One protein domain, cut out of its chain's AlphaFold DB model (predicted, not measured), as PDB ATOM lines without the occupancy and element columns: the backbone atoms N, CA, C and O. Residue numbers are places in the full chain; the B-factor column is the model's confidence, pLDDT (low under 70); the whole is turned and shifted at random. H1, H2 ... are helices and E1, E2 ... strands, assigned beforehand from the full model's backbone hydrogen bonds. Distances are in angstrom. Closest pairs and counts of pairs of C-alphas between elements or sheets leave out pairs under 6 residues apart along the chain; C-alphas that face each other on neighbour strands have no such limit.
ATOM      1  N   ARG A 110      -1.219 -41.736 326.524       59.06
ATOM      2  CA  ARG A 110      -1.387 -43.146 326.913       59.06
ATOM      3  C   ARG A 110      -1.476 -43.338 328.431       59.06
ATOM      4  O   ARG A 110      -1.867 -44.413 328.881       59.06
ATOM      5  N   GLU A 111      -1.127 -42.323 329.218       58.84
ATOM      6  CA  GLU A 111      -1.333 -42.298 330.664       58.84
ATOM      7  C   GLU A 111      -2.666 -41.638 331.009       58.84
ATOM      8  O   GLU A 111      -3.047 -40.638 330.406       58.84
ATOM      9  N   LEU A 112      -3.342 -42.117 332.057       59.88
ATOM     10  CA  LEU A 112      -4.554 -41.464 332.560       59.88
ATOM     11  C   LEU A 112      -4.278 -40.008 332.978       59.88
ATOM     12  O   LEU A 112      -5.074 -39.120 332.686       59.88
ATOM     13  N   ALA A 113      -3.142 -39.757 333.635       61.47
ATOM     14  CA  ALA A 113      -2.726 -38.414 334.017       61.47
ATOM     15  C   ALA A 113      -2.453 -37.521 332.797       61.47
ATOM     16  O   ALA A 113      -2.933 -36.391 332.764       61.47
ATOM     17  N   GLY A 114      -1.756 -38.036 331.780       61.06
ATOM     18  CA  GLY A 114      -1.502 -37.316 330.531       61.06
ATOM     19  C   GLY A 114      -2.765 -37.080 329.695       61.06
ATOM     20  O   GLY A 114      -2.926 -36.005 329.126       61.06
ATOM     21  N   ALA A 115      -3.714 -38.018 329.686       64.50
ATOM     22  CA  ALA A 115      -5.018 -37.851 329.043       64.50
ATOM     23  C   ALA A 115      -5.867 -36.770 329.740       64.50
ATOM     24  O   ALA A 115      -6.449 -35.906 329.081       64.50
ATOM     25  N   ILE A 116      -5.881 -36.756 331.079       65.69
ATOM     26  CA  ILE A 116      -6.517 -35.688 331.866       65.69
ATOM     27  C   ILE A 116      -5.800 -34.351 331.641       65.69
ATOM     28  O   ILE A 116      -6.460 -33.331 331.458       65.69
ATOM     29  N   ALA A 117      -4.468 -34.342 331.620       64.81
ATOM     30  CA  ALA A 117      -3.668 -33.152 331.357       64.81
ATOM     31  C   ALA A 117      -3.957 -32.567 329.969       64.81
ATOM     32  O   ALA A 117      -4.142 -31.361 329.832       64.81
ATOM     33  N   ASN A 118      -4.083 -33.425 328.957       68.81
ATOM     34  CA  ASN A 118      -4.441 -33.023 327.607       68.81
ATOM     35  C   ASN A 118      -5.840 -32.392 327.548       68.81
ATOM     36  O   ASN A 118      -5.984 -31.322 326.973       68.81
ATOM     37  N   MET A 119      -6.844 -32.989 328.206       72.56
ATOM     38  CA  MET A 119      -8.187 -32.394 328.325       72.56
ATOM     39  C   MET A 119      -8.134 -30.997 328.956       72.56
ATOM     40  O   MET A 119      -8.760 -30.062 328.474       72.56
ATOM     41  N   LEU A 120      -7.395 -30.846 330.052       70.62
ATOM     42  CA  LEU A 120      -7.257 -29.567 330.745       70.62
ATOM     43  C   LEU A 120      -6.495 -28.531 329.902       70.62
ATOM     44  O   LEU A 120      -6.847 -27.353 329.919       70.62
ATOM     45  N   ASN A 121      -5.476 -28.954 329.152       69.69
ATOM     46  CA  ASN A 121      -4.778 -28.091 328.204       69.69
ATOM     47  C   ASN A 121      -5.700 -27.664 327.055       69.69
ATOM     48  O   ASN A 121      -5.699 -26.495 326.696       69.69
ATOM     49  N   ASP A 122      -6.535 -28.561 326.537       73.56
ATOM     50  CA  ASP A 122      -7.521 -28.243 325.500       73.56
ATOM     51  C   ASP A 122      -8.544 -27.204 325.994       73.56
ATOM     52  O   ASP A 122      -8.755 -26.174 325.360       73.56
ATOM     53  N   ILE A 123      -9.062 -27.381 327.217       73.44
ATOM     54  CA  ILE A 123      -9.918 -26.386 327.889       73.44
ATOM     55  C   ILE A 123      -9.206 -25.028 328.032       73.44
ATOM     56  O   ILE A 123      -9.847 -23.981 327.949       73.44
ATOM     57  N   LYS A 124      -7.887 -25.025 328.265       71.50
ATOM     58  CA  LYS A 124      -7.084 -23.800 328.380       71.50
ATOM     59  C   LYS A 124      -6.884 -23.102 327.033       71.50
ATOM     60  O   LYS A 124      -6.942 -21.874 327.004       71.50
ATOM     61  N   GLN A 125      -6.592 -23.852 325.972       73.62
ATOM     62  CA  GLN A 125      -6.338 -23.295 324.640       73.62
ATOM     63  C   GLN A 125      -7.633 -22.815 323.978       73.62
ATOM     64  O   GLN A 125      -7.637 -21.779 323.322       73.62
ATOM     65  N   GLU A 126      -8.742 -23.524 324.199       77.00
ATOM     66  CA  GLU A 126     -10.022 -23.263 323.537       77.00
ATOM     67  C   GLU A 126     -11.188 -23.169 324.541       77.00
ATOM     68  O   GLU A 126     -12.174 -23.913 324.455       77.00
ATOM     69  N   PRO A 127     -11.135 -22.237 325.511       76.31
ATOM     70  CA  PRO A 127     -12.149 -22.124 326.559       76.31
ATOM     71  C   PRO A 127     -13.558 -21.875 325.998       76.31
ATOM     72  O   PRO A 127     -14.530 -22.361 326.575       76.31
ATOM     73  N   GLY A 128     -13.687 -21.193 324.854       79.69
ATOM     74  CA  GLY A 128     -14.963 -20.965 324.171       79.69
ATOM     75  C   GLY A 128     -15.697 -22.232 323.717       79.69
ATOM     76  O   GLY A 128     -16.920 -22.207 323.571       79.69
ATOM     77  N   LYS A 129     -14.991 -23.363 323.551       81.06
ATOM     78  CA  LYS A 129     -15.640 -24.659 323.303       81.06
ATOM     79  C   LYS A 129     -16.361 -25.151 324.552       81.06
ATOM     80  O   LYS A 129     -17.482 -25.626 324.454       81.06
ATOM     81  N   TYR A 130     -15.734 -25.023 325.719       78.50
ATOM     82  CA  TYR A 130     -16.160 -25.684 326.957       78.50
ATOM     83  C   TYR A 130     -17.050 -24.829 327.857       78.50
ATOM     84  O   TYR A 130     -17.820 -25.379 328.658       78.50
ATOM     85  N   PHE A 131     -16.936 -23.507 327.736       81.62
ATOM     86  CA  PHE A 131     -17.609 -22.555 328.602       81.62
ATOM     87  C   PHE A 131     -18.711 -21.775 327.901       81.62
ATOM     88  O   PHE A 131     -18.575 -21.340 326.760       81.62
ATOM     89  N   GLN A 132     -19.777 -21.523 328.653       86.75
ATOM     90  CA  GLN A 132     -20.810 -20.560 328.307       86.75
ATOM     91  C   GLN A 132     -20.988 -19.594 329.470       86.75
ATOM     92  O   GLN A 132     -21.142 -20.018 330.611       86.75
ATOM     93  N   ALA A 133     -20.959 -18.301 329.199       86.69
ATOM     94  CA  ALA A 133     -21.213 -17.285 330.202       86.69
ATOM     95  C   ALA A 133     -22.699 -16.901 330.229       86.69
ATOM     96  O   ALA A 133     -23.410 -17.028 329.241       86.69
ATOM     97  N   LYS A 134     -23.167 -16.402 331.369       88.25
ATOM     98  CA  LYS A 134     -24.328 -15.518 331.463       88.25
ATOM     99  C   LYS A 134     -23.873 -14.270 332.185       88.25
ATOM    100  O   LYS A 134     -23.175 -14.356 333.189       88.25
ATOM    101  N   ILE A 135     -24.239 -13.108 331.681       86.88
ATOM    102  CA  ILE A 135     -23.897 -11.851 332.332       86.88
ATOM    103  C   ILE A 135     -25.022 -10.863 332.100       86.88
ATOM    104  O   ILE A 135     -25.542 -10.758 330.989       86.88
ATOM    105  N   GLY A 136     -25.413 -10.147 333.143       82.81
ATOM    106  CA  GLY A 136     -26.532  -9.232 333.035       82.81
ATOM    107  C   GLY A 136     -26.680  -8.320 334.234       82.81
ATOM    108  O   GLY A 136     -26.113  -8.546 335.303       82.81
ATOM    109  N   VAL A 137     -27.489  -7.292 334.017       76.00
ATOM    110  CA  VAL A 137     -28.028  -6.431 335.062       76.00
ATOM    111  C   VAL A 137     -29.468  -6.881 335.260       76.00
ATOM    112  O   VAL A 137     -30.215  -6.999 334.289       76.00
ATOM    113  N   ASN A 138     -29.852  -7.201 336.489       65.94
ATOM    114  CA  ASN A 138     -31.237  -7.520 336.812       65.94
ATOM    115  C   ASN A 138     -31.834  -6.299 337.520       65.94
ATOM    116  O   ASN A 138     -31.222  -5.780 338.443       65.94
ATOM    117  N   SER A 139     -33.022  -5.840 337.125       52.53
ATOM    118  CA  SER A 139     -33.679  -4.686 337.759       52.53
ATOM    119  C   SER A 139     -33.930  -4.873 339.264       52.53
ATOM    120  O   SER A 139     -34.100  -3.892 339.977       52.53
ATOM    121  N   GLU A 140     -33.919  -6.119 339.752       60.16
ATOM    122  CA  GLU A 140     -34.117  -6.471 341.165       60.16
ATOM    123  C   GLU A 140     -32.862  -7.039 341.861       60.16
ATOM    124  O   GLU A 140     -32.907  -7.348 343.052       60.16
ATOM    125  N   ARG A 141     -31.734  -7.230 341.156       56.81
ATOM    126  CA  ARG A 141     -30.497  -7.782 341.749       56.81
ATOM    127  C   ARG A 141     -29.256  -7.039 341.272       56.81
ATOM    128  O   ARG A 141     -29.186  -6.613 340.129       56.81
ATOM    129  N   SER A 142     -28.240  -7.000 342.134       70.06
ATOM    130  CA  SER A 142     -26.876  -6.606 341.769       70.06
ATOM    131  C   SER A 142     -26.415  -7.300 340.476       70.06
ATOM    132  O   SER A 142     -26.836  -8.436 340.214       70.06
ATOM    133  N   PRO A 143     -25.563  -6.642 339.671       83.75
ATOM    134  CA  PRO A 143     -25.051  -7.202 338.426       83.75
ATOM    135  C   PRO A 143     -24.423  -8.574 338.677       83.75
ATOM    136  O   PRO A 143     -23.759  -8.796 339.692       83.75
ATOM    137  N   PHE A 144     -24.650  -9.517 337.768       88.44
ATOM    138  CA  PHE A 144     -24.245 -10.908 337.963       88.44
ATOM    139  C   PHE A 144     -23.450 -11.431 336.779       88.44
ATOM    140  O   PHE A 144     -23.617 -10.995 335.638       88.44
ATOM    141  N   PHE A 145     -22.602 -12.406 337.074       87.94
ATOM    142  CA  PHE A 145     -21.843 -13.164 336.102       87.94
ATOM    143  C   PHE A 145     -21.915 -14.639 336.488       87.94
ATOM    144  O   PHE A 145     -21.577 -14.999 337.610       87.94
ATOM    145  N   ASP A 146     -22.327 -15.493 335.560       88.38
ATOM    146  CA  ASP A 146     -22.284 -16.939 335.707       88.38
ATOM    147  C   ASP A 146     -21.383 -17.530 334.625       88.38
ATOM    148  O   ASP A 146     -21.517 -17.208 333.447       88.38
ATOM    149  N   LEU A 147     -20.479 -18.431 335.002       85.62
ATOM    150  CA  LEU A 147     -19.657 -19.175 334.048       85.62
ATOM    151  C   LEU A 147     -20.050 -20.647 334.086       85.62
ATOM    152  O   LEU A 147     -19.869 -21.303 335.103       85.62
ATOM    153  N   GLY A 148     -20.602 -21.167 333.002       85.94
ATOM    154  CA  GLY A 148     -21.089 -22.535 332.866       85.94
ATOM    155  C   GLY A 148     -20.084 -23.434 332.175       85.94
ATOM    156  O   GLY A 148     -19.626 -23.112 331.086       85.94
ATOM    157  N   LEU A 149     -19.790 -24.587 332.769       82.12
ATOM    158  CA  LEU A 149     -18.981 -25.644 332.161       82.12
ATOM    159  C   LEU A 149     -19.889 -26.744 331.583       82.12
ATOM    160  O   LEU A 149     -20.725 -27.283 332.316       82.12
ATOM    161  N   SER A 150     -19.738 -27.069 330.293       82.00
ATOM    162  CA  SER A 150     -20.585 -28.055 329.596       82.00
ATOM    163  C   SER A 150     -20.311 -29.491 330.052       82.00
ATOM    164  O   SER A 150     -19.215 -30.026 329.883       82.00
ATOM    165  N   ASP A 151     -21.342 -30.159 330.575       81.31
ATOM    166  CA  ASP A 151     -21.272 -31.565 330.992       81.31
ATOM    167  C   ASP A 151     -21.103 -32.508 329.785       81.31
ATOM    168  O   ASP A 151     -20.409 -33.521 329.879       81.31
ATOM    169  N   LYS A 152     -21.703 -32.170 328.631       81.62
ATOM    170  CA  LYS A 152     -21.651 -32.990 327.404       81.62
ATOM    171  C   LYS A 152     -20.233 -33.073 326.844       81.62
ATOM    172  O   LYS A 152     -19.771 -34.167 326.530       81.62
ATOM    173  N   LEU A 153     -19.542 -31.940 326.752       75.94
ATOM    174  CA  LEU A 153     -18.188 -31.898 326.199       75.94
ATOM    175  C   LEU A 153     -17.205 -32.645 327.095       75.94
ATOM    176  O   LEU A 153     -16.456 -33.485 326.614       75.94
ATOM    177  N   ILE A 154     -17.304 -32.461 328.415       75.31
ATOM    178  CA  ILE A 154     -16.491 -33.224 329.369       75.31
ATOM    179  C   ILE A 154     -16.751 -34.729 329.243       75.31
ATOM    180  O   ILE A 154     -15.812 -35.522 329.279       75.31
ATOM    181  N   ARG A 155     -18.014 -35.148 329.079       80.12
ATOM    182  CA  ARG A 155     -18.352 -36.562 328.842       80.12
ATOM    183  C   ARG A 155     -17.676 -37.109 327.594       80.12
ATOM    184  O   ARG A 155     -17.137 -38.209 327.667       80.12
ATOM    185  N   GLN A 156     -17.711 -36.369 326.489       78.62
ATOM    186  CA  GLN A 156     -17.084 -36.775 325.231       78.62
ATOM    187  C   GLN A 156     -15.567 -36.905 325.387       78.62
ATOM    188  O   GLN A 156     -15.005 -37.935 325.020       78.62
ATOM    189  N   THR A 157     -14.917 -35.929 326.028       70.44
ATOM    190  CA  THR A 157     -13.474 -35.993 326.267       70.44
ATOM    191  C   THR A 157     -13.101 -37.167 327.173       70.44
ATOM    192  O   THR A 157     -12.191 -37.924 326.854       70.44
ATOM    193  N   ILE A 158     -13.844 -37.404 328.257       76.50
ATOM    194  CA  ILE A 158     -13.604 -38.559 329.136       76.50
ATOM    195  C   ILE A 158     -13.841 -39.883 328.401       76.50
ATOM    196  O   ILE A 158     -13.085 -40.830 328.603       76.50
ATOM    197  N   ALA A 159     -14.869 -39.968 327.553       77.69
ATOM    198  CA  ALA A 159     -15.159 -41.171 326.776       77.69
ATOM    199  C   ALA A 159     -14.051 -41.500 325.763       77.69
ATOM    200  O   ALA A 159     -13.833 -42.674 325.477       77.69
ATOM    201  N   SER A 160     -13.330 -40.489 325.267       72.06
ATOM    202  CA  SER A 160     -12.190 -40.671 324.360       72.06
ATOM    203  C   SER A 160     -10.901 -41.160 325.031       72.06
ATOM    204  O   SER A 160      -9.919 -41.413 324.334       72.06
ATOM    205  N   PHE A 161     -10.866 -41.313 326.362       74.12
ATOM    206  CA  PHE A 161      -9.671 -41.820 327.037       74.12
ATOM    207  C   PHE A 161      -9.324 -43.239 326.563       74.12
ATOM    208  O   PHE A 161     -10.207 -44.106 326.535       74.12
ATOM    209  N   PRO A 162      -8.048 -43.496 326.220       67.00
ATOM    210  CA  PRO A 162      -7.647 -44.782 325.676       67.00
ATOM    211  C   PRO A 162      -7.853 -45.900 326.697       67.00
ATOM    212  O   PRO A 162      -7.696 -45.717 327.908       67.00
ATOM    213  N   GLU A 163      -8.182 -47.089 326.194       75.06
ATOM    214  CA  GLU A 163      -8.139 -48.295 327.010       75.06
ATOM    215  C   GLU A 163      -6.704 -48.552 327.467       75.06
ATOM    216  O   GLU A 163      -5.752 -48.506 326.686       75.06
ATOM    217  N   PHE A 164      -6.568 -48.887 328.741       72.25
ATOM    218  CA  PHE A 164      -5.295 -49.216 329.337       72.25
ATOM    219  C   PHE A 164      -5.209 -50.726 329.618       72.25
ATOM    220  O   PHE A 164      -6.079 -51.295 330.281       72.25
ATOM    221  N   LYS A 165      -4.169 -51.381 329.084       74.50
ATOM    222  CA  LYS A 165      -3.996 -52.844 329.061       74.50
ATOM    223  C   LYS A 165      -2.687 -53.230 329.759       74.50
ATOM    224  O   LYS A 165      -1.619 -52.860 329.289       74.50
ATOM    225  N   ILE A 166      -2.762 -54.020 330.832       71.81
ATOM    226  CA  ILE A 166      -1.601 -54.680 331.458       71.81
ATOM    227  C   ILE A 166      -1.699 -56.165 331.188       71.81
ATOM    228  O   ILE A 166      -2.612 -56.836 331.683       71.81
ATOM    229  N   TYR A 167      -0.730 -56.688 330.446       75.06
ATOM    230  CA  TYR A 167      -0.675 -58.099 330.090       75.06
ATOM    231  C   TYR A 167       0.579 -58.759 330.637       75.06
ATOM    232  O   TYR A 167       1.692 -58.265 330.480       75.06
ATOM    233  N   SER A 168       0.377 -59.925 331.236       72.75
ATOM    234  CA  SER A 168       1.421 -60.861 331.617       72.75
ATOM    235  C   SER A 168       0.972 -62.283 331.276       72.75
ATOM    236  O   SER A 168      -0.184 -62.551 330.945       72.75
ATOM    237  N   LYS A 169       1.892 -63.233 331.428       75.25
ATOM    238  CA  LYS A 169       1.613 -64.666 331.284       75.25
ATOM    239  C   LYS A 169       0.584 -65.196 332.297       75.25
ATOM    240  O   LYS A 169      -0.034 -66.224 332.032       75.25
ATOM    241  N   ARG A 170       0.431 -64.549 333.457       77.44
ATOM    242  CA  ARG A 170      -0.429 -65.014 334.562       77.44
ATOM    243  C   ARG A 170      -1.709 -64.197 334.709       77.44
ATOM    244  O   ARG A 170      -2.678 -64.683 335.276       77.44
ATOM    245  N   GLN A 171      -1.743 -62.981 334.171       77.69
ATOM    246  CA  GLN A 171      -2.897 -62.099 334.294       77.69
ATOM    247  C   GLN A 171      -3.008 -61.091 333.152       77.69
ATOM    248  O   GLN A 171      -1.997 -60.611 332.635       77.69
ATOM    249  N   LYS A 172      -4.250 -60.748 332.804       82.56
ATOM    250  CA  LYS A 172      -4.608 -59.640 331.913       82.56
ATOM    251  C   LYS A 172      -5.541 -58.685 332.660       82.56
ATOM    252  O   LYS A 172      -6.542 -59.126 333.230       82.56
ATOM    253  N   ILE A 173      -5.233 -57.393 332.634       77.88
ATOM    254  CA  ILE A 173      -6.010 -56.341 333.294       77.88
ATOM    255  C   ILE A 173      -6.299 -55.249 332.276       77.88
ATOM    256  O   ILE A 173      -5.374 -54.694 331.688       77.88
ATOM    257  N   ASN A 174      -7.576 -54.933 332.093       79.12
ATOM    258  CA  ASN A 174      -8.018 -53.886 331.180       79.12
ATOM    259  C   ASN A 174      -8.784 -52.822 331.965       79.12
ATOM    260  O   ASN A 174      -9.718 -53.173 332.688       79.12
ATOM    261  N   LEU A 175      -8.442 -51.547 331.790       78.44
ATOM    262  CA  LEU A 175      -9.211 -50.394 332.255       78.44
ATOM    263  C   LEU A 175      -9.786 -49.669 331.036       78.44
ATOM    264  O   LEU A 175      -9.037 -49.174 330.202       78.44
ATOM    265  N   TYR A 176     -11.111 -49.634 330.917       82.19
ATOM    266  CA  TYR A 176     -11.798 -49.230 329.689       82.19
ATOM    267  C   TYR A 176     -13.138 -48.546 329.975       82.19
ATOM    268  O   TYR A 176     -13.626 -48.556 331.109       82.19
ATOM    269  N   ARG A 177     -13.755 -47.969 328.931       83.44
ATOM    270  CA  ARG A 177     -15.068 -47.291 329.002       83.44
ATOM    271  C   ARG A 177     -15.118 -46.260 330.131       83.44
ATOM    272  O   ARG A 177     -15.939 -46.349 331.051       83.44
ATOM    273  N   PHE A 178     -14.192 -45.310 330.074       81.69
ATOM    274  CA  PHE A 178     -14.200 -44.158 330.962       81.69
ATOM    275  C   PHE A 178     -15.459 -43.327 330.702       81.69
ATOM    276  O   PHE A 178     -15.911 -43.171 329.573       81.69
ATOM    277  N   SER A 179     -16.076 -42.835 331.768       84.50
ATOM    278  CA  SER A 179     -17.325 -42.081 331.698       84.50
ATOM    279  C   SER A 179     -17.403 -41.081 332.836       84.50
ATOM    280  O   SER A 179     -16.961 -41.355 333.951       84.50
ATOM    281  N   LEU A 180     -17.985 -39.912 332.591       83.06
ATOM    282  CA  LEU A 180     -18.236 -38.960 333.665       83.06
ATOM    283  C   LEU A 180     -19.347 -39.492 334.575       83.06
ATOM    284  O   LEU A 180     -20.499 -39.623 334.152       83.06
ATOM    285  N   ARG A 181     -19.026 -39.755 335.844       82.94
ATOM    286  CA  ARG A 181     -20.024 -40.141 336.846       82.94
ATOM    287  C   ARG A 181     -20.801 -38.917 337.304       82.94
ATOM    288  O   ARG A 181     -22.025 -38.894 337.219       82.94
ATOM    289  N   ARG A 182     -20.096 -37.905 337.808       79.44
ATOM    290  CA  ARG A 182     -20.679 -36.618 338.204       79.44
ATOM    291  C   ARG A 182     -19.589 -35.586 338.417       79.44
ATOM    292  O   ARG A 182     -18.474 -35.919 338.792       79.44
ATOM    293  N   ILE A 183     -19.968 -34.327 338.313       76.31
ATOM    294  CA  ILE A 183     -19.187 -33.208 338.821       76.31
ATOM    295  C   ILE A 183     -19.940 -32.672 340.042       76.31
ATOM    296  O   ILE A 183     -21.161 -32.457 339.989       76.31
ATOM    297  N   LYS A 184     -19.240 -32.534 341.168       71.62
ATOM    298  CA  LYS A 184     -19.816 -32.084 342.439       71.62
ATOM    299  C   LYS A 184     -18.922 -31.068 343.124       71.62
ATOM    300  O   LYS A 184     -17.706 -31.104 342.987       71.62
ATOM    301  N   VAL A 185     -19.524 -30.220 343.938       68.25
ATOM    302  CA  VAL A 185     -18.786 -29.325 344.824       68.25
ATOM    303  C   VAL A 185     -18.317 -30.112 346.048       68.25
ATOM    304  O   VAL A 185     -19.036 -30.972 346.554       68.25
ATOM    305  N   SER A 186     -17.098 -29.867 346.518       65.25
ATOM    306  CA  SER A 186     -16.513 -30.521 347.688       65.25
ATOM    307  C   SER A 186     -15.915 -29.499 348.651       65.25
ATOM    308  O   SER A 186     -14.696 -29.416 348.796       65.25
ATOM    309  N   GLY A 187     -16.776 -28.757 349.338       64.56
ATOM    310  CA  GLY A 187     -16.401 -27.616 350.177       64.56
ATOM    311  C   GLY A 187     -16.705 -26.295 349.475       64.56
ATOM    312  O   GLY A 187     -17.228 -26.290 348.368       64.56
ATOM    313  N   SER A 188     -16.380 -25.163 350.092       61.19
ATOM    314  CA  SER A 188     -16.726 -23.838 349.551       61.19
ATOM    315  C   SER A 188     -15.998 -23.480 348.250       61.19
ATOM    316  O   SER A 188     -16.401 -22.554 347.556       61.19
ATOM    317  N   SER A 189     -14.923 -24.196 347.915       62.00
ATOM    318  CA  SER A 189     -13.971 -23.757 346.896       62.00
ATOM    319  C   SER A 189     -13.290 -24.936 346.174       62.00
ATOM    320  O   SER A 189     -12.147 -24.865 345.734       62.00
ATOM    321  N   ARG A 190     -13.951 -26.094 346.075       66.19
ATOM    322  CA  ARG A 190     -13.413 -27.242 345.323       66.19
ATOM    323  C   ARG A 190     -14.494 -27.889 344.492       66.19
ATOM    324  O   ARG A 190     -15.604 -28.102 344.973       66.19
ATOM    325  N   ILE A 191     -14.136 -28.280 343.282       68.31
ATOM    326  CA  ILE A 191     -14.970 -29.070 342.390       68.31
ATOM    327  C   ILE A 191     -14.302 -30.418 342.220       68.31
ATOM    328  O   ILE A 191     -13.122 -30.511 341.928       68.31
ATOM    329  N   LYS A 192     -15.053 -31.487 342.432       73.94
ATOM    330  CA  LYS A 192     -14.617 -32.852 342.178       73.94
ATOM    331  C   LYS A 192     -15.296 -33.340 340.913       73.94
ATOM    332  O   LYS A 192     -16.523 -33.439 340.879       73.94
ATOM    333  N   ILE A 193     -14.494 -33.668 339.907       74.06
ATOM    334  CA  ILE A 193     -14.931 -34.436 338.746       74.06
ATOM    335  C   ILE A 193     -14.732 -35.909 339.102       74.06
ATOM    336  O   ILE A 193     -13.611 -36.372 339.298       74.06
ATOM    337  N   GLU A 194     -15.832 -36.637 339.254       77.94
ATOM    338  CA  GLU A 194     -15.821 -38.081 339.449       77.94
ATOM    339  C   GLU A 194     -15.993 -38.769 338.095       77.94
ATOM    340  O   GLU A 194     -17.005 -38.589 337.413       77.94
ATOM    341  N   ILE A 195     -15.010 -39.581 337.729       77.62
ATOM    342  CA  ILE A 195     -14.982 -40.404 336.524       77.62
ATOM    343  C   ILE A 195     -15.214 -41.847 336.947       77.62
ATOM    344  O   ILE A 195     -14.731 -42.274 337.983       77.62
ATOM    345  N   ARG A 196     -15.937 -42.625 336.157       82.56
ATOM    346  CA  ARG A 196     -16.066 -44.069 336.327       82.56
ATOM    347  C   ARG A 196     -15.370 -44.770 335.172       82.56
ATOM    348  O   ARG A 196     -15.572 -44.384 334.027       82.56
ATOM    349  N   CYS A 197     -14.638 -45.838 335.455       78.12
ATOM    350  CA  CYS A 197     -14.143 -46.770 334.446       78.12
ATOM    351  C   CYS A 197     -14.595 -48.204 334.745       78.12
ATOM    352  O   CYS A 197     -14.989 -48.550 335.866       78.12
ATOM    353  N   LYS A 198     -14.576 -49.042 333.709       82.19
ATOM    354  CA  LYS A 198     -14.750 -50.489 333.809       82.19
ATOM    355  C   LYS A 198     -13.386 -51.153 333.884       82.19
ATOM    356  O   LYS A 198     -12.428 -50.703 333.266       82.19
ATOM    357  N   ILE A 199     -13.324 -52.236 334.643       79.44
ATOM    358  CA  ILE A 199     -12.120 -53.033 334.824       79.44
ATOM    359  C   ILE A 199     -12.452 -54.467 334.420       79.44
ATOM    360  O   ILE A 199     -13.441 -55.021 334.899       79.44
ATOM    361  N   ARG A 200     -11.640 -55.089 333.566       83.69
ATOM    362  CA  ARG A 200     -11.705 -56.533 333.302       83.69
ATOM    363  C   ARG A 200     -10.427 -57.173 333.821       83.69
ATOM    364  O   ARG A 200      -9.358 -56.922 333.276       83.69
ATOM    365  N   TYR A 201     -10.549 -57.985 334.864       82.69
ATOM    366  CA  TYR A 201      -9.449 -58.753 335.439       82.69
ATOM    367  C   TYR A 201      -9.569 -60.213 335.014       82.69
ATOM    368  O   TYR A 201     -10.619 -60.835 335.192       82.69
ATOM    369  N   ARG A 202      -8.498 -60.762 334.447       85.50
ATOM    370  CA  ARG A 202      -8.414 -62.160 334.032       85.50
ATOM    371  C   ARG A 202      -7.151 -62.778 334.609       85.50
ATOM    372  O   ARG A 202      -6.072 -62.241 334.374       85.50
ATOM    373  N   ARG A 203      -7.273 -63.908 335.306       86.06
ATOM    374  CA  ARG A 203      -6.134 -64.672 335.840       86.06
ATOM    375  C   ARG A 203      -6.032 -66.023 335.159       86.06
ATOM    376  O   ARG A 203      -7.051 -66.654 334.876       86.06
ATOM    377  N   TYR A 204      -4.797 -66.450 334.936       86.31
ATOM    378  CA  TYR A 204      -4.448 -67.656 334.215       86.31
ATOM    379  C   TYR A 204      -3.475 -68.514 335.022       86.31
ATOM    380  O   TYR A 204      -2.462 -68.012 335.510       86.31
ATOM    381  N   VAL A 205      -3.735 -69.817 335.077       86.06
ATOM    382  CA  VAL A 205      -2.838 -70.820 335.677       86.06
ATOM    383  C   VAL A 205      -2.536 -71.906 334.652       86.06
ATOM    384  O   VAL A 205      -3.354 -72.184 333.778       86.06
ATOM    385  N   LYS A 206      -1.336 -72.491 334.707       82.75
ATOM    386  CA  LYS A 206      -0.991 -73.654 333.884       82.75
ATOM    387  C   LYS A 206      -1.388 -74.922 334.639       82.75
ATOM    388  O   LYS A 206      -0.887 -75.149 335.732       82.75
ATOM    389  N   PHE A 207      -2.255 -75.734 334.050       77.44
ATOM    390  CA  PHE A 207      -2.777 -76.968 334.630       77.44
ATOM    391  C   PHE A 207      -2.845 -78.054 333.551       77.44
ATOM    392  O   PHE A 207      -3.267 -77.778 332.429       77.44
ATOM    393  N   PHE A 208      -2.337 -79.256 333.852       75.69
ATOM    394  CA  PHE A 208      -2.156 -80.353 332.883       75.69
ATOM    395  C   PHE A 208      -1.585 -79.902 331.525       75.69
ATOM    396  O   PHE A 208      -2.097 -80.221 330.454       75.69
ATOM    397  N   GLY A 209      -0.531 -79.082 331.561       73.19
ATOM    398  CA  GLY A 209       0.137 -78.581 330.354       73.19
ATOM    399  C   GLY A 209      -0.597 -77.457 329.610       73.19
ATOM    400  O   GLY A 209       0.054 -76.748 328.843       73.19
ATOM    401  N   LYS A 210      -1.885 -77.218 329.884       77.38
ATOM    402  CA  LYS A 210      -2.709 -76.170 329.260       77.38
ATOM    403  C   LYS A 210      -2.799 -74.929 330.148       77.38
ATOM    404  O   LYS A 210      -2.735 -75.019 331.371       77.38
ATOM    405  N   ARG A 211      -2.937 -73.743 329.552       81.62
ATOM    406  CA  ARG A 211      -3.198 -72.506 330.303       81.62
ATOM    407  C   ARG A 211      -4.711 -72.351 330.467       81.62
ATOM    408  O   ARG A 211      -5.426 -72.358 329.479       81.62
ATOM    409  N   ARG A 212      -5.192 -72.212 331.702       82.38
ATOM    410  CA  ARG A 212      -6.617 -72.115 332.040       82.38
ATOM    411  C   ARG A 212      -6.999 -70.729 332.537       82.38
ATOM    412  O   ARG A 212      -6.298 -70.146 333.364       82.38
ATOM    413  N   ARG A 213      -8.146 -70.263 332.043       89.00
ATOM    414  CA  ARG A 213      -9.004 -69.173 332.521       89.00
ATOM    415  C   ARG A 213      -9.454 -69.293 333.975       89.00
ATOM    416  O   ARG A 213     -10.616 -69.612 334.108       89.00
ATOM    417  N   ILE A 214      -8.683 -69.066 335.041       88.12
ATOM    418  CA  ILE A 214      -9.202 -69.346 336.407       88.12
ATOM    419  C   ILE A 214     -10.064 -68.226 337.012       88.12
ATOM    420  O   ILE A 214     -11.014 -68.504 337.739       88.12
ATOM    421  N   ILE A 215      -9.795 -66.965 336.656       86.50
ATOM    422  CA  ILE A 215     -10.613 -65.806 337.053       86.50
ATOM    423  C   ILE A 215     -10.956 -64.989 335.808       86.50
ATOM    424  O   ILE A 215     -10.089 -64.740 334.971       86.50
ATOM    425  N   ASN A 216     -12.201 -64.530 335.697       86.06
ATOM    426  CA  ASN A 216     -12.666 -63.575 334.690       86.06
ATOM    427  C   ASN A 216     -13.722 -62.654 335.314       86.06
ATOM    428  O   ASN A 216     -14.917 -62.949 335.311       86.06
ATOM    429  N   LYS A 217     -13.275 -61.527 335.865       79.00
ATOM    430  CA  LYS A 217     -14.113 -60.587 336.611       79.00
ATOM    431  C   LYS A 217     -14.254 -59.274 335.864       79.00
ATOM    432  O   LYS A 217     -13.281 -58.712 335.361       79.00
ATOM    433  N   ARG A 218     -15.481 -58.761 335.848       81.31
ATOM    434  CA  ARG A 218     -15.800 -57.403 335.410       81.31
ATOM    435  C   ARG A 218     -16.112 -56.576 336.648       81.31
ATOM    436  O   ARG A 218     -16.976 -56.945 337.433       81.31
ATOM    437  N   LEU A 219     -15.391 -55.481 336.817       76.31
ATOM    438  CA  LEU A 219     -15.480 -54.577 337.954       76.31
ATOM    439  C   LEU A 219     -15.661 -53.140 337.450       76.31
ATOM    440  O   LEU A 219     -15.607 -52.856 336.248       76.31
ATOM    441  N   SER A 220     -15.872 -52.218 338.380       73.94
ATOM    442  CA  SER A 220     -15.850 -50.786 338.103       73.94
ATOM    443  C   SER A 220     -15.095 -50.036 339.183       73.94
ATOM    444  O   SER A 220     -15.162 -50.397 340.359       73.94
ATOM    445  N   ALA A 221     -14.428 -48.970 338.765       73.00
ATOM    446  CA  ALA A 221     -13.706 -48.060 339.629       73.00
ATOM    447  C   ALA A 221     -14.200 -46.632 339.406       73.00
ATOM    448  O   ALA A 221     -14.467 -46.231 338.274       73.00
ATOM    449  N   ASP A 222     -14.307 -45.874 340.491       72.31
ATOM    450  CA  ASP A 222     -14.530 -44.437 340.454       72.31
ATOM    451  C   ASP A 222     -13.210 -43.713 340.724       72.31
ATOM    452  O   ASP A 222     -12.550 -43.956 341.730       72.31
ATOM    453  N   LEU A 223     -12.826 -42.826 339.819       69.38
ATOM    454  CA  LEU A 223     -11.628 -41.999 339.835       69.38
ATOM    455  C   LEU A 223     -12.039 -40.571 340.191       69.38
ATOM    456  O   LEU A 223     -13.067 -40.084 339.713       69.38
ATOM    457  N   HIS A 224     -11.242 -39.873 340.993       67.75
ATOM    458  CA  HIS A 224     -11.544 -38.499 341.392       67.75
ATOM    459  C   HIS A 224     -10.473 -37.522 340.912       67.75
ATOM    460  O   HIS A 224      -9.299 -37.686 341.237       67.75
ATOM    461  N   ILE A 225     -10.903 -36.467 340.220       66.25
ATOM    462  CA  ILE A 225     -10.067 -35.323 339.853       66.25
ATOM    463  C   ILE A 225     -10.519 -34.119 340.691       66.25
ATOM    464  O   ILE A 225     -11.628 -33.607 340.479       66.25
ATOM    465  N   PRO A 226      -9.718 -33.673 341.672       63.31
ATOM    466  CA  PRO A 226      -9.986 -32.438 342.390       63.31
ATOM    467  C   PRO A 226      -9.549 -31.229 341.546       63.31
ATOM    468  O   PRO A 226      -8.379 -31.067 341.224       63.31
ATOM    469  N   LEU A 227     -10.492 -30.348 341.230       63.81
ATOM    470  CA  LEU A 227     -10.248 -28.989 340.756       63.81
ATOM    471  C   LEU A 227     -10.393 -28.035 341.946       63.81
ATOM    472  O   LEU A 227     -11.393 -28.081 342.672       63.81
ATOM    473  N   ASN A 228      -9.415 -27.161 342.167       63.41
ATOM    474  CA  ASN A 228      -9.476 -26.185 343.251       63.41
ATOM    475  C   ASN A 228      -9.990 -24.860 342.695       63.41
ATOM    476  O   ASN A 228      -9.357 -24.238 341.855       63.41
ATOM    477  N   PHE A 229     -11.135 -24.401 343.179       61.44
ATOM    478  CA  PHE A 229     -11.546 -23.023 342.977       61.44
ATOM    479  C   PHE A 229     -10.919 -22.184 344.093       61.44
ATOM    480  O   PHE A 229     -11.210 -22.361 345.270       61.44
ATOM    481  N   ASP A 230      -9.999 -21.296 343.762       66.81
ATOM    482  CA  ASP A 230      -9.378 -20.421 344.741       66.81
ATOM    483  C   ASP A 230     -10.305 -19.231 345.009       66.81
ATOM    484  O   ASP A 230     -10.243 -18.204 344.339       66.81
ATOM    485  N   ALA A 231     -11.152 -19.355 346.033       61.62
ATOM    486  CA  ALA A 231     -12.066 -18.296 346.458       61.62
ATOM    487  C   ALA A 231     -11.350 -17.036 346.988       61.62
ATOM    488  O   ALA A 231     -12.005 -16.023 347.226       61.62
ATOM    489  N   LYS A 232     -10.019 -17.050 347.201       63.38
ATOM    490  CA  LYS A 232      -9.252 -15.826 347.495       63.38
ATOM    491  C   LYS A 232      -8.911 -15.046 346.237       63.38
ATOM    492  O   LYS A 232      -8.825 -13.829 346.325       63.38
ATOM    493  N   THR A 233      -8.755 -15.705 345.098       62.47
ATOM    494  CA  THR A 233      -8.423 -15.052 343.822       62.47
ATOM    495  C   THR A 233      -9.575 -15.089 342.811       62.47
ATOM    496  O   THR A 233      -9.478 -14.442 341.774       62.47
ATOM    497  N   ASN A 234     -10.667 -15.792 343.133       64.75
ATOM    498  CA  ASN A 234     -11.763 -16.170 342.237       64.75
ATOM    499  C   ASN A 234     -11.279 -16.846 340.945       64.75
ATOM    500  O   ASN A 234     -11.926 -16.793 339.906       64.75
ATOM    501  N   THR A 235     -10.141 -17.534 341.024       64.56
ATOM    502  CA  THR A 235      -9.596 -18.300 339.905       64.56
ATOM    503  C   THR A 235      -9.928 -19.772 340.083       64.56
ATOM    504  O   THR A 235      -9.829 -20.324 341.178       64.56
ATOM    505  N   LEU A 236     -10.310 -20.444 339.001       62.22
ATOM    506  CA  LEU A 236     -10.231 -21.896 338.978       62.22
ATOM    507  C   LEU A 236      -8.757 -22.251 338.770       62.22
ATOM    508  O   LEU A 236      -8.140 -21.776 337.827       62.22
ATOM    509  N   LYS A 237      -8.176 -23.060 339.644       58.78
ATOM    510  CA  LYS A 237      -6.829 -23.593 339.470       58.78
ATOM    511  C   LYS A 237      -6.912 -25.102 339.409       58.78
ATOM    512  O   LYS A 237      -7.442 -25.759 340.312       58.78
ATOM    513  N   VAL A 238      -6.348 -25.661 338.351       53.44
ATOM    514  CA  VAL A 238      -5.991 -27.072 338.358       53.44
ATOM    515  C   VAL A 238      -4.537 -27.127 338.788       53.44
ATOM    516  O   VAL A 238      -3.620 -27.009 337.986       53.44
ATOM    517  N   ASN A 239      -4.333 -27.199 340.105       48.81
ATOM    518  CA  ASN A 239      -3.006 -27.464 340.661       48.81
ATOM    519  C   ASN A 239      -2.497 -28.816 340.130       48.81
ATOM    520  O   ASN A 239      -3.299 -29.574 339.578       48.81
ATOM    521  N   THR A 240      -1.212 -29.134 340.358       49.12
ATOM    522  CA  THR A 240      -0.608 -30.435 340.019       49.12
ATOM    523  C   THR A 240      -1.624 -31.555 340.186       49.12
ATOM    524  O   THR A 240      -2.133 -31.787 341.291       49.12
ATOM    525  N   LEU A 241      -1.985 -32.180 339.062       50.81
ATOM    526  CA  LEU A 241      -3.032 -33.185 339.029       50.81
ATOM    527  C   LEU A 241      -2.651 -34.303 340.011       50.81
ATOM    528  O   LEU A 241      -1.655 -34.998 339.861       50.81
ATOM    529  N   LYS A 242      -3.465 -34.475 341.048       50.06
ATOM    530  CA  LYS A 242      -3.362 -35.595 341.977       50.06
ATOM    531  C   LYS A 242      -4.677 -36.346 341.896       50.06
ATOM    532  O   LYS A 242      -5.706 -35.832 342.336       50.06
ATOM    533  N   VAL A 243      -4.681 -37.537 341.295       51.53
ATOM    534  CA  VAL A 243      -5.867 -38.404 341.357       51.53
ATOM    535  C   VAL A 243      -5.940 -38.924 342.791       51.53
ATOM    536  O   VAL A 243      -5.248 -39.859 343.180       51.53
ATOM    537  N   ASP A 244      -6.729 -38.242 343.617       44.81
ATOM    538  CA  ASP A 244      -6.678 -38.377 345.077       44.81
ATOM    539  C   ASP A 244      -7.069 -39.778 345.577       44.81
ATOM    540  O   ASP A 244      -6.654 -40.184 346.665       44.81
ATOM    541  N   ARG A 245      -7.901 -40.515 344.824       50.72
ATOM    542  CA  ARG A 245      -8.353 -41.864 345.193       50.72
ATOM    543  C   ARG A 245      -9.063 -42.557 344.030       50.72
ATOM    544  O   ARG A 245      -9.868 -41.926 343.345       50.72
ATOM    545  N   ILE A 246      -8.834 -43.863 343.885       53.84
ATOM    546  CA  ILE A 246      -9.703 -44.759 343.119       53.84
ATOM    547  C   ILE A 246     -10.566 -45.527 344.116       53.84
ATOM    548  O   ILE A 246     -10.044 -46.231 344.979       53.84
ATOM    549  N   HIS A 247     -11.883 -45.360 344.042       55.22
ATOM    550  CA  HIS A 247     -12.815 -46.136 344.844       55.22
ATOM    551  C   HIS A 247     -13.358 -47.304 344.021       55.22
ATOM    552  O   HIS A 247     -14.068 -47.117 343.035       55.22
ATOM    553  N   ILE A 248     -13.021 -48.522 344.438       55.00
ATOM    554  CA  ILE A 248     -13.606 -49.749 343.901       55.00
ATOM    555  C   ILE A 248     -14.806 -50.094 344.783       55.00
ATOM    556  O   ILE A 248     -14.674 -50.217 345.997       55.00
ATOM    557  N   THR A 249     -15.986 -50.204 344.178       50.91
ATOM    558  CA  THR A 249     -17.255 -50.456 344.886       50.91
ATOM    559  C   THR A 249     -17.536 -51.943 345.126       50.91
ATOM    560  O   THR A 249     -18.455 -52.281 345.862       50.91
ATOM    561  N   SER A 250     -16.747 -52.844 344.534       52.81
ATOM    562  CA  SER A 250     -16.891 -54.292 344.717       52.81
ATOM    563  C   SER A 250     -16.123 -54.757 345.955       52.81
ATOM    564  O   SER A 250     -14.899 -54.831 345.918       52.81
ATOM    565  N   PHE A 251     -16.854 -55.078 347.025       42.78
ATOM    566  CA  PHE A 251     -16.333 -55.489 348.341       42.78
ATOM    567  C   PHE A 251     -15.844 -56.943 348.423       42.78
ATOM    568  O   PHE A 251     -15.302 -57.361 349.440       42.78
ATOM    569  N   ILE A 252     -16.036 -57.722 347.367       48.97
ATOM    570  CA  ILE A 252     -15.636 -59.124 347.315       48.97
ATOM    571  C   ILE A 252     -14.319 -59.145 346.521       48.97
ATOM    572  O   ILE A 252     -14.270 -58.515 345.465       48.97
ATOM    573  N   PHE A 253     -13.278 -59.825 347.020       53.53
ATOM    574  CA  PHE A 253     -11.908 -59.985 346.466       53.53
ATOM    575  C   PHE A 253     -10.835 -58.959 346.900       53.53
ATOM    576  O   PHE A 253     -10.434 -58.075 346.140       53.53
ATOM    577  N   ASN A 254     -10.273 -59.173 348.096       54.53
ATOM    578  CA  ASN A 254      -9.108 -58.459 348.643       54.53
ATOM    579  C   ASN A 254      -7.822 -58.529 347.765       54.53
ATOM    580  O   ASN A 254      -7.214 -57.477 347.539       54.53
ATOM    581  N   PRO A 255      -7.429 -59.676 347.156       56.31
ATOM    582  CA  PRO A 255      -6.190 -59.735 346.360       56.31
ATOM    583  C   PRO A 255      -6.265 -58.930 345.049       56.31
ATOM    584  O   PRO A 255      -5.300 -58.275 344.651       56.31
ATOM    585  N   ILE A 256      -7.442 -58.864 344.411       59.44
ATOM    586  CA  ILE A 256      -7.655 -58.046 343.202       59.44
ATOM    587  C   ILE A 256      -7.567 -56.550 343.542       59.44
ATOM    588  O   ILE A 256      -7.023 -55.768 342.762       59.44
ATOM    589  N   ILE A 257      -8.055 -56.144 344.719       61.06
ATOM    590  CA  ILE A 257      -7.955 -54.762 345.203       61.06
ATOM    591  C   ILE A 257      -6.489 -54.365 345.417       61.06
ATOM    592  O   ILE A 257      -6.121 -53.248 345.062       61.06
ATOM    593  N   ALA A 258      -5.635 -55.254 345.934       62.19
ATOM    594  CA  ALA A 258      -4.210 -54.974 346.125       62.19
ATOM    595  C   ALA A 258      -3.479 -54.721 344.793       62.19
ATOM    596  O   ALA A 258      -2.800 -53.700 344.648       62.19
ATOM    597  N   VAL A 259      -3.691 -55.587 343.796       61.84
ATOM    598  CA  VAL A 259      -3.137 -55.440 342.436       61.84
ATOM    599  C   VAL A 259      -3.656 -54.167 341.765       61.84
ATOM    600  O   VAL A 259      -2.877 -53.385 341.218       61.84
ATOM    601  N   LEU A 260      -4.962 -53.901 341.855       61.72
ATOM    602  CA  LEU A 260      -5.546 -52.670 341.326       61.72
ATOM    603  C   LEU A 260      -4.985 -51.438 342.033       61.72
ATOM    604  O   LEU A 260      -4.629 -50.487 341.352       61.72
ATOM    605  N   ASN A 261      -4.817 -51.461 343.357       61.88
ATOM    606  CA  ASN A 261      -4.198 -50.376 344.120       61.88
ATOM    607  C   ASN A 261      -2.735 -50.131 343.724       61.88
ATOM    608  O   ASN A 261      -2.304 -48.979 343.730       61.88
ATOM    609  N   GLN A 262      -1.966 -51.164 343.373       62.69
ATOM    610  CA  GLN A 262      -0.604 -50.995 342.850       62.69
ATOM    611  C   GLN A 262      -0.605 -50.333 341.465       62.69
ATOM    612  O   GLN A 262       0.164 -49.398 341.237       62.69
ATOM    613  N   ILE A 263      -1.525 -50.741 340.583       60.06
ATOM    614  CA  ILE A 263      -1.755 -50.088 339.285       60.06
ATOM    615  C   ILE A 263      -2.139 -48.627 339.512       60.06
ATOM    616  O   ILE A 263      -1.518 -47.742 338.942       60.06
ATOM    617  N   VAL A 264      -3.086 -48.349 340.411       57.28
ATOM    618  CA  VAL A 264      -3.499 -46.988 340.783       57.28
ATOM    619  C   VAL A 264      -2.298 -46.169 341.233       57.28
ATOM    620  O   VAL A 264      -2.058 -45.104 340.679       57.28
ATOM    621  N   LYS A 265      -1.527 -46.665 342.209       58.94
ATOM    622  CA  LYS A 265      -0.367 -45.950 342.746       58.94
ATOM    623  C   LYS A 265       0.617 -45.583 341.642       58.94
ATOM    624  O   LYS A 265       1.081 -44.458 341.646       58.94
ATOM    625  N   ARG A 266       0.910 -46.462 340.680       56.19
ATOM    626  CA  ARG A 266       1.913 -46.169 339.640       56.19
ATOM    627  C   ARG A 266       1.365 -45.450 338.398       56.19
ATOM    628  O   ARG A 266       2.105 -44.677 337.810       56.19
ATOM    629  N   PHE A 267       0.086 -45.610 338.050       51.94
ATOM    630  CA  PHE A 267      -0.559 -44.914 336.918       51.94
ATOM    631  C   PHE A 267      -1.082 -43.514 337.241       51.94
ATOM    632  O   PHE A 267      -1.390 -42.742 336.335       51.94
ATOM    633  N   VAL A 268      -1.220 -43.194 338.528       49.28
ATOM    634  CA  VAL A 268      -1.651 -41.877 339.010       49.28
ATOM    635  C   VAL A 268      -0.474 -40.973 339.366       49.28
ATOM    636  O   VAL A 268      -0.639 -39.753 339.368       49.28
ATOM    637  N   ILE A 269       0.695 -41.534 339.702       43.12
ATOM    638  CA  ILE A 269       1.865 -40.724 340.051       43.12
ATOM    639  C   ILE A 269       2.365 -40.030 338.789       43.12
ATOM    640  O   ILE A 269       2.977 -40.636 337.914       43.12
ATOM    641  N   ILE A 270       2.105 -38.732 338.735       43.16
ATOM    642  CA  ILE A 270       2.664 -37.843 337.734       43.16
ATOM    643  C   ILE A 270       4.124 -37.607 338.110       43.16
ATOM    644  O   ILE A 270       4.420 -37.201 339.235       43.16
ATOM    645  N   ARG A 271       5.037 -37.924 337.189       40.38
ATOM    646  CA  ARG A 271       6.487 -37.757 337.389       40.38
ATOM    647  C   ARG A 271       6.944 -36.304 337.273       40.38
ATOM    648  O   ARG A 271       8.038 -35.980 337.718       40.38
ATOM    649  N   GLU A 272       6.100 -35.449 336.710       41.84
ATOM    650  CA  GLU A 272       6.337 -34.020 336.568       41.84
ATOM    651  C   GLU A 272       5.221 -33.241 337.263       41.84
ATOM    652  O   GLU A 272       4.057 -33.643 337.242       41.84
ATOM    653  N   ASP A 273       5.560 -32.108 337.879       39.56
ATOM    654  CA  ASP A 273       4.562 -31.144 338.334       39.56
ATOM    655  C   ASP A 273       3.828 -30.581 337.109       39.56
ATOM    656  O   ASP A 273       4.203 -29.562 336.528       39.56
ATOM    657  N   VAL A 274       2.758 -31.258 336.694       41.44
ATOM    658  CA  VAL A 274       1.860 -30.768 335.651       41.44
ATOM    659  C   VAL A 274       0.993 -29.676 336.273       41.44
ATOM    660  O   VAL A 274      -0.152 -29.890 336.673       41.44
ATOM    661  N   ASN A 275       1.582 -28.490 336.417       42.59
ATOM    662  CA  ASN A 275       0.924 -27.301 336.934       42.59
ATOM    663  C   ASN A 275       0.025 -26.694 335.844       42.59
ATOM    664  O   ASN A 275       0.352 -25.685 335.216       42.59
ATOM    665  N   LEU A 276      -1.110 -27.341 335.577       45.66
ATOM    666  CA  LEU A 276      -2.104 -26.890 334.601       45.66
ATOM    667  C   LEU A 276      -3.018 -25.822 335.203       45.66
ATOM    668  O   LEU A 276      -4.231 -25.982 335.318       45.66
ATOM    669  N   ASN A 277      -2.443 -24.676 335.560       48.22
ATOM    670  CA  ASN A 277      -3.239 -23.522 335.958       48.22
ATOM    671  C   ASN A 277      -4.075 -23.031 334.767       48.22
ATOM    672  O   ASN A 277      -3.584 -22.301 333.906       48.22
ATOM    673  N   ILE A 278      -5.354 -23.405 334.732       51.56
ATOM    674  CA  ILE A 278      -6.349 -22.772 333.863       51.56
ATOM    675  C   ILE A 278      -6.855 -21.510 334.569       51.56
ATOM    676  O   ILE A 278      -7.966 -21.475 335.088       51.56
ATOM    677  N   SER A 279      -6.006 -20.483 334.654       53.44
ATOM    678  CA  SER A 279      -6.395 -19.208 335.261       53.44
ATOM    679  C   SER A 279      -7.386 -18.474 334.361       53.44
ATOM    680  O   SER A 279      -7.104 -18.154 333.203       53.44
ATOM    681  N   TYR A 280      -8.557 -18.162 334.905       64.12
ATOM    682  CA  TYR A 280      -9.503 -17.261 334.263       64.12
ATOM    683  C   TYR A 280      -9.308 -15.854 334.823       64.12
ATOM    684  O   TYR A 280     -10.012 -15.435 335.737       64.12
ATOM    685  N   ASP A 281      -8.347 -15.108 334.280       60.06
ATOM    686  CA  ASP A 281      -7.967 -13.780 334.808       60.06
ATOM    687  C   ASP A 281      -9.110 -12.748 334.752       60.06
ATOM    688  O   ASP A 281      -9.070 -11.712 335.417       60.06
ATOM    689  N   PHE A 282     -10.158 -13.029 333.972       64.44
ATOM    690  CA  PHE A 282     -11.389 -12.239 333.929       64.44
ATOM    691  C   PHE A 282     -12.336 -12.492 335.114       64.44
ATOM    692  O   PHE A 282     -13.184 -11.651 335.378       64.44
ATOM    693  N   ILE A 283     -12.176 -13.591 335.857       71.56
ATOM    694  CA  ILE A 283     -12.941 -13.898 337.082       71.56
ATOM    695  C   ILE A 283     -12.215 -13.356 338.324       71.56
ATOM    696  O   ILE A 283     -12.604 -13.625 339.449       71.56
ATOM    697  N   SER A 284     -11.142 -12.579 338.155       74.81
ATOM    698  CA  SER A 284     -10.388 -12.001 339.273       74.81
ATOM    699  C   SER A 284     -11.295 -11.355 340.328       74.81
ATOM    700  O   SER A 284     -12.290 -10.701 340.007       74.81
ATOM    701  N   LYS A 285     -10.888 -11.444 341.601       77.31
ATOM    702  CA  LYS A 285     -11.503 -10.699 342.716       77.31
ATOM    703  C   LYS A 285     -11.584  -9.189 342.509       77.31
ATOM    704  O   LYS A 285     -12.315  -8.522 343.238       77.31
ATOM    705  N   ALA A 286     -10.828  -8.630 341.569       80.00
ATOM    706  CA  ALA A 286     -10.987  -7.234 341.182       80.00
ATOM    707  C   ALA A 286     -12.375  -6.956 340.573       80.00
ATOM    708  O   ALA A 286     -12.886  -5.855 340.732       80.00
ATOM    709  N   TYR A 287     -12.987  -7.948 339.918       81.94
ATOM    710  CA  TYR A 287     -14.197  -7.771 339.113       81.94
ATOM    711  C   TYR A 287     -15.455  -8.338 339.760       81.94
ATOM    712  O   TYR A 287     -16.528  -7.744 339.664       81.94
ATOM    713  N   VAL A 288     -15.323  -9.488 340.415       84.50
ATOM    714  CA  VAL A 288     -16.470 -10.269 340.877       84.50
ATOM    715  C   VAL A 288     -16.230 -10.876 342.256       84.50
ATOM    716  O   VAL A 288     -15.082 -11.032 342.672       84.50
ATOM    717  N   ASP A 289     -17.308 -11.276 342.928       84.19
ATOM    718  CA  ASP A 289     -17.325 -12.042 344.171       84.19
ATOM    719  C   ASP A 289     -18.092 -13.355 343.969       84.19
ATOM    720  O   ASP A 289     -19.276 -13.360 343.638       84.19
ATOM    721  N   TYR A 290     -17.428 -14.490 344.184       80.25
ATOM    722  CA  TYR A 290     -18.034 -15.811 344.025       80.25
ATOM    723  C   TYR A 290     -19.124 -16.077 345.074       80.25
ATOM    724  O   TYR A 290     -18.915 -15.864 346.270       80.25
ATOM    725  N   LYS A 291     -20.277 -16.585 344.627       82.44
ATOM    726  CA  LYS A 291     -21.459 -16.845 345.470       82.44
ATOM    727  C   LYS A 291     -21.829 -18.315 345.582       82.44
ATOM    728  O   LYS A 291     -22.542 -18.685 346.510       82.44
ATOM    729  N   GLY A 292     -21.347 -19.162 344.678       76.88
ATOM    730  CA  GLY A 292     -21.598 -20.597 344.743       76.88
ATOM    731  C   GLY A 292     -21.695 -21.251 343.377       76.88
ATOM    732  O   GLY A 292     -21.307 -20.683 342.361       76.88
ATOM    733  N   LEU A 293     -22.228 -22.467 343.362       79.19
ATOM    734  CA  LEU A 293     -22.422 -23.259 342.152       79.19
ATOM    735  C   LEU A 293     -23.871 -23.702 342.060       79.19
ATOM    736  O   LEU A 293     -24.484 -24.051 343.070       79.19
ATOM    737  N   TYR A 294     -24.390 -23.760 340.844       83.75
ATOM    738  CA  TYR A 294     -25.692 -24.342 340.569       83.75
ATOM    739  C   TYR A 294     -25.671 -25.089 339.234       83.75
ATOM    740  O   TYR A 294     -24.734 -24.977 338.443       83.75
ATOM    741  N   LYS A 295     -26.679 -25.932 339.015       84.25
ATOM    742  CA  LYS A 295     -26.845 -26.682 337.768       84.25
ATOM    743  C   LYS A 295     -28.021 -26.109 337.011       84.25
ATOM    744  O   LYS A 295     -29.065 -25.869 337.608       84.25
ATOM    745  N   GLU A 296     -27.858 -25.943 335.712       85.50
ATOM    746  CA  GLU A 296     -28.926 -25.460 334.847       85.50
ATOM    747  C   GLU A 296     -28.809 -26.106 333.471       85.50
ATOM    748  O   GLU A 296     -27.721 -26.504 333.041       85.50
ATOM    749  N   ARG A 297     -29.947 -26.225 332.791       82.00
ATOM    750  CA  ARG A 297     -30.013 -26.702 331.418       82.00
ATOM    751  C   ARG A 297     -30.156 -25.505 330.482       82.00
ATOM    752  O   ARG A 297     -31.111 -24.751 330.611       82.00
ATOM    753  N   LEU A 298     -29.236 -25.357 329.533       78.38
ATOM    754  CA  LEU A 298     -29.297 -24.348 328.474       78.38
ATOM    755  C   LEU A 298     -29.313 -25.029 327.116       78.38
ATOM    756  O   LEU A 298     -28.480 -25.894 326.861       78.38
ATOM    757  N   ASN A 299     -30.248 -24.641 326.243       78.00
ATOM    758  CA  ASN A 299     -30.346 -25.159 324.871       78.00
ATOM    759  C   ASN A 299     -30.273 -26.699 324.807       78.00
ATOM    760  O   ASN A 299     -29.548 -27.282 324.005       78.00
ATOM    761  N   GLY A 300     -30.964 -27.371 325.735       77.69
ATOM    762  CA  GLY A 300     -30.977 -28.831 325.837       77.69
ATOM    763  C   GLY A 300     -29.740 -29.471 326.486       77.69
ATOM    764  O   GLY A 300     -29.794 -30.668 326.775       77.69
ATOM    765  N   GLN A 301     -28.685 -28.716 326.808       78.88
ATOM    766  CA  GLN A 301     -27.437 -29.208 327.409       78.88
ATOM    767  C   GLN A 301     -27.344 -28.897 328.908       78.88
ATOM    768  O   GLN A 301     -27.810 -27.858 329.366       78.88
ATOM    769  N   ASN A 302     -26.718 -29.793 329.677       83.25
ATOM    770  CA  ASN A 302     -26.491 -29.597 331.110       83.25
ATOM    771  C   ASN A 302     -25.190 -28.833 331.356       83.25
ATOM    772  O   ASN A 302     -24.134 -29.218 330.849       83.25
ATOM    773  N   PHE A 303     -25.267 -27.813 332.201       83.38
ATOM    774  CA  PHE A 303     -24.129 -27.010 332.622       83.38
ATOM    775  C   PHE A 303     -24.009 -26.971 334.140       83.38
ATOM    776  O   PHE A 303     -24.986 -27.106 334.885       83.38
ATOM    777  N   ILE A 304     -22.781 -26.743 334.592       83.31
ATOM    778  CA  ILE A 304     -22.482 -26.388 335.976       83.31
ATOM    779  C   ILE A 304     -21.994 -24.954 335.984       83.31
ATOM    780  O   ILE A 304     -20.906 -24.673 335.485       83.31
ATOM    781  N   PHE A 305     -22.818 -24.074 336.540       85.31
ATOM    782  CA  PHE A 305     -22.573 -22.645 336.597       85.31
ATOM    783  C   PHE A 305     -21.913 -22.254 337.904       85.31
ATOM    784  O   PHE A 305     -22.436 -22.526 338.986       85.31
ATOM    785  N   PHE A 306     -20.771 -21.592 337.780       81.56
ATOM    786  CA  PHE A 306     -20.125 -20.837 338.837       81.56
ATOM    787  C   PHE A 306     -20.790 -19.471 338.895       81.56
ATOM    788  O   PHE A 306     -20.695 -18.720 337.929       81.56
ATOM    789  N   LYS A 307     -21.458 -19.173 340.007       86.50
ATOM    790  CA  LYS A 307     -22.172 -17.918 340.212       86.50
ATOM    791  C   LYS A 307     -21.275 -16.875 340.849       86.50
ATOM    792  O   LYS A 307     -20.642 -17.139 341.879       86.50
ATOM    793  N   PHE A 308     -21.317 -15.672 340.302       85.69
ATOM    794  CA  PHE A 308     -20.605 -14.512 340.800       85.69
ATOM    795  C   PHE A 308     -21.514 -13.282 340.837       85.69
ATOM    796  O   PHE A 308     -22.289 -13.043 339.913       85.69
ATOM    797  N   ASP A 309     -21.366 -12.471 341.881       87.94
ATOM    798  CA  ASP A 309     -21.867 -11.097 341.859       87.94
ATOM    799  C   ASP A 309     -20.756 -10.208 341.296       87.94
ATOM    800  O   ASP A 309     -19.600 -10.305 341.713       87.94
ATOM    801  N   VAL A 310     -21.082  -9.359 340.332       87.56
ATOM    802  CA  VAL A 310     -20.156  -8.352 339.807       87.56
ATOM    803  C   VAL A 310     -20.148  -7.174 340.778       87.56
ATOM    804  O   VAL A 310     -21.180  -6.813 341.340       87.56
ATOM    805  N   LYS A 311     -18.978  -6.584 341.025       86.56
ATOM    806  CA  LYS A 311     -18.852  -5.534 342.046       86.56
ATOM    807  C   LYS A 311     -19.552  -4.233 341.669       86.56
ATOM    808  O   LYS A 311     -20.119  -3.585 342.542       86.56
ATOM    809  N   THR A 312     -19.497  -3.857 340.395       84.75
ATOM    810  CA  THR A 312     -20.139  -2.656 339.848       84.75
ATOM    811  C   THR A 312     -20.568  -2.898 338.401       84.75
ATOM    812  O   THR A 312     -19.968  -3.722 337.703       84.75
ATOM    813  N   ASP A 313     -21.587  -2.173 337.940       82.56
ATOM    814  CA  ASP A 313     -22.145  -2.322 336.589       82.56
ATOM    815  C   ASP A 313     -21.101  -2.048 335.493       82.56
ATOM    816  O   ASP A 313     -21.023  -2.789 334.514       82.56
ATOM    817  N   ASP A 314     -20.214  -1.069 335.701       83.25
ATOM    818  CA  ASP A 314     -19.163  -0.676 334.744       83.25
ATOM    819  C   ASP A 314     -18.171  -1.812 334.418       83.25
ATOM    820  O   ASP A 314     -17.486  -1.810 333.391       83.25
ATOM    821  N   LEU A 315     -18.083  -2.826 335.287       86.62
ATOM    822  CA  LEU A 315     -17.211  -3.981 335.076       86.62
ATOM    823  C   LEU A 315     -17.834  -5.016 334.134       86.62
ATOM    824  O   LEU A 315     -17.099  -5.854 333.609       86.62
ATOM    825  N   ILE A 316     -19.141  -4.948 333.856       86.06
ATOM    826  CA  ILE A 316     -19.825  -5.876 332.944       86.06
ATOM    827  C   ILE A 316     -19.208  -5.829 331.553       86.06
ATOM    828  O   ILE A 316     -18.894  -6.878 330.990       86.06
ATOM    829  N   ASP A 317     -19.004  -4.637 330.996       86.19
ATOM    830  CA  ASP A 317     -18.481  -4.505 329.635       86.19
ATOM    831  C   ASP A 317     -17.013  -4.923 329.553       86.19
ATOM    832  O   ASP A 317     -16.598  -5.565 328.585       86.19
ATOM    833  N   THR A 318     -16.252  -4.685 330.624       86.75
ATOM    834  CA  THR A 318     -14.890  -5.214 330.764       86.75
ATOM    835  C   THR A 318     -14.889  -6.747 330.776       86.75
ATOM    836  O   THR A 318     -14.098  -7.372 330.063       86.75
ATOM    837  N   ILE A 319     -15.780  -7.377 331.550       86.38
ATOM    838  CA  ILE A 319     -15.902  -8.839 331.615       86.38
ATOM    839  C   ILE A 319     -16.336  -9.392 330.250       86.38
ATOM    840  O   ILE A 319     -15.675 -10.289 329.730       86.38
ATOM    841  N   LYS A 320     -17.373  -8.823 329.617       86.88
ATOM    842  CA  LYS A 320     -17.824  -9.199 328.262       86.88
ATOM    843  C   LYS A 320     -16.695  -9.106 327.241       86.88
ATOM    844  O   LYS A 320     -16.514 -10.031 326.454       86.88
ATOM    845  N   GLY A 321     -15.919  -8.021 327.261       85.12
ATOM    846  CA  GLY A 321     -14.763  -7.843 326.384       85.12
ATOM    847  C   GLY A 321     -13.747  -8.975 326.541       85.12
ATOM    848  O   GLY A 321     -13.322  -9.562 325.549       85.12
ATOM    849  N   LYS A 322     -13.423  -9.355 327.783       84.00
ATOM    850  CA  LYS A 322     -12.498 -10.464 328.071       84.00
ATOM    851  C   LYS A 322     -13.053 -11.854 327.744       84.00
ATOM    852  O   LYS A 322     -12.274 -12.764 327.482       84.00
ATOM    853  N   LEU A 323     -14.372 -12.040 327.786       84.00
ATOM    854  CA  LEU A 323     -15.018 -13.285 327.357       84.00
ATOM    855  C   LEU A 323     -14.967 -13.427 325.832       84.00
ATOM    856  O   LEU A 323     -14.605 -14.491 325.332       84.00
ATOM    857  N   LYS A 324     -15.249 -12.337 325.100       85.19
ATOM    858  CA  LYS A 324     -15.180 -12.294 323.631       85.19
ATOM    859  C   LYS A 324     -13.788 -12.627 323.101       85.19
ATOM    860  O   LYS A 324     -13.685 -13.386 322.152       85.19
ATOM    861  N   THR A 325     -12.721 -12.122 323.724       83.56
ATOM    862  CA  THR A 325     -11.339 -12.435 323.300       83.56
ATOM    863  C   THR A 325     -10.940 -13.897 323.507       83.56
ATOM    864  O   THR A 325      -9.863 -14.298 323.077       83.56
ATOM    865  N   ARG A 326     -11.780 -14.686 324.184       76.44
ATOM    866  CA  ARG A 326     -11.587 -16.116 324.452       76.44
ATOM    867  C   ARG A 326     -12.659 -16.984 323.781       76.44
ATOM    868  O   ARG A 326     -12.804 -18.148 324.149       76.44
TER     869      ARG A 326
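This is residues 110 to 326 of the 330 residues of an uncharacterized protein of Aquimarina algiphila (UniProt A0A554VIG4). Two twisted sheets follow each other along a rod: a long one, chiefly the strands E4, E5 and E6, and a smaller one, E1, E2, E10 and E9, with H5 packed over one face. The hairpin of E5 and E6 reaches one tip and that of E1 and E2 the other, while H3 and H4 cover opposite faces of the long sheet. The 217 printed residues hold five named helices and ten named strands, in the order H1 H2 E1 E2 H3 E3 E4 E5 E6 E7 E8 H4 E9 E10 H5, class mixed. The smaller sheet runs E1 E2 E10 E9, and both sheets are antiparallel. The whole is loose, radius of gyration of the C-alphas 21.4 A, spanning 81 by 35 by 27 A.

In the branched sheet, E3 is residues 164 to 167, E4 171 to 185 (37.9 A), E5 190 to 207 (52.0 A), E6 210 to 230 (58.2 A), E7 235 to 237 and E8 246 to 248. C-alpha 210 is at (-2.709, -76.170, 329.260). The other sheet has E1, 131 to 138, E2, 141 to 150 (25.6 A), E9, 288 to 298, and E10, 301 to 310 (25.3 A). H1 is residues 112 to 125 (19.9 A), beginning at (-4.554, -41.464, 332.560); H2 is 127 to 130, H3 151 to 159, H4 254 to 268 (20.6 A) and H5 315 to 324, ending at (-15.180, -12.294, 323.631).

E3 to E7 form a meander, each strand the antiparallel neighbour of the one before. N 166 and O 173 are 2.8 A apart, N 196 and O 179 2.7 A, N 201 and O 217 2.9 A, and N 237 and O 228 2.8 A. E6 also has E8 as antiparallel neighbour, with N 222 and O 247 at 2.8 A. H3 is over E4, 7.8 A high; the closest C-alphas, Ala 159 and Phe 178, are 5.2 A apart. On the opposite face H4 is 7.9 A high, only just over E5, with 3 C-alphas falling on it. H1 and H4 touch only at their ends, C-alphas Ala 113 and Val 268 at 6.2 A. In the smaller sheet N 134 and O 146 are 2.8 A apart, N 147 and O 306 2.9 A, and N 305 and O 294 2.8 A. H5 lies over E2 at a height of 9.1 A, making two layers, a helix on one face of a sheet; H2 only grazes this sheet. In H1, H3, H4 and H5 every O i to N i+4 pair is within hydrogen-bond range; H2 is too short for one.

The C-alphas farthest apart, Ser 139 and Phe 208, are 82.1 A apart. The printed part has no cut. The link from H4 to E9, 19 residues, is long. Mean pLDDT of the printed part is 71.8, and 82 residues are under 70, among them residues 223 to 282.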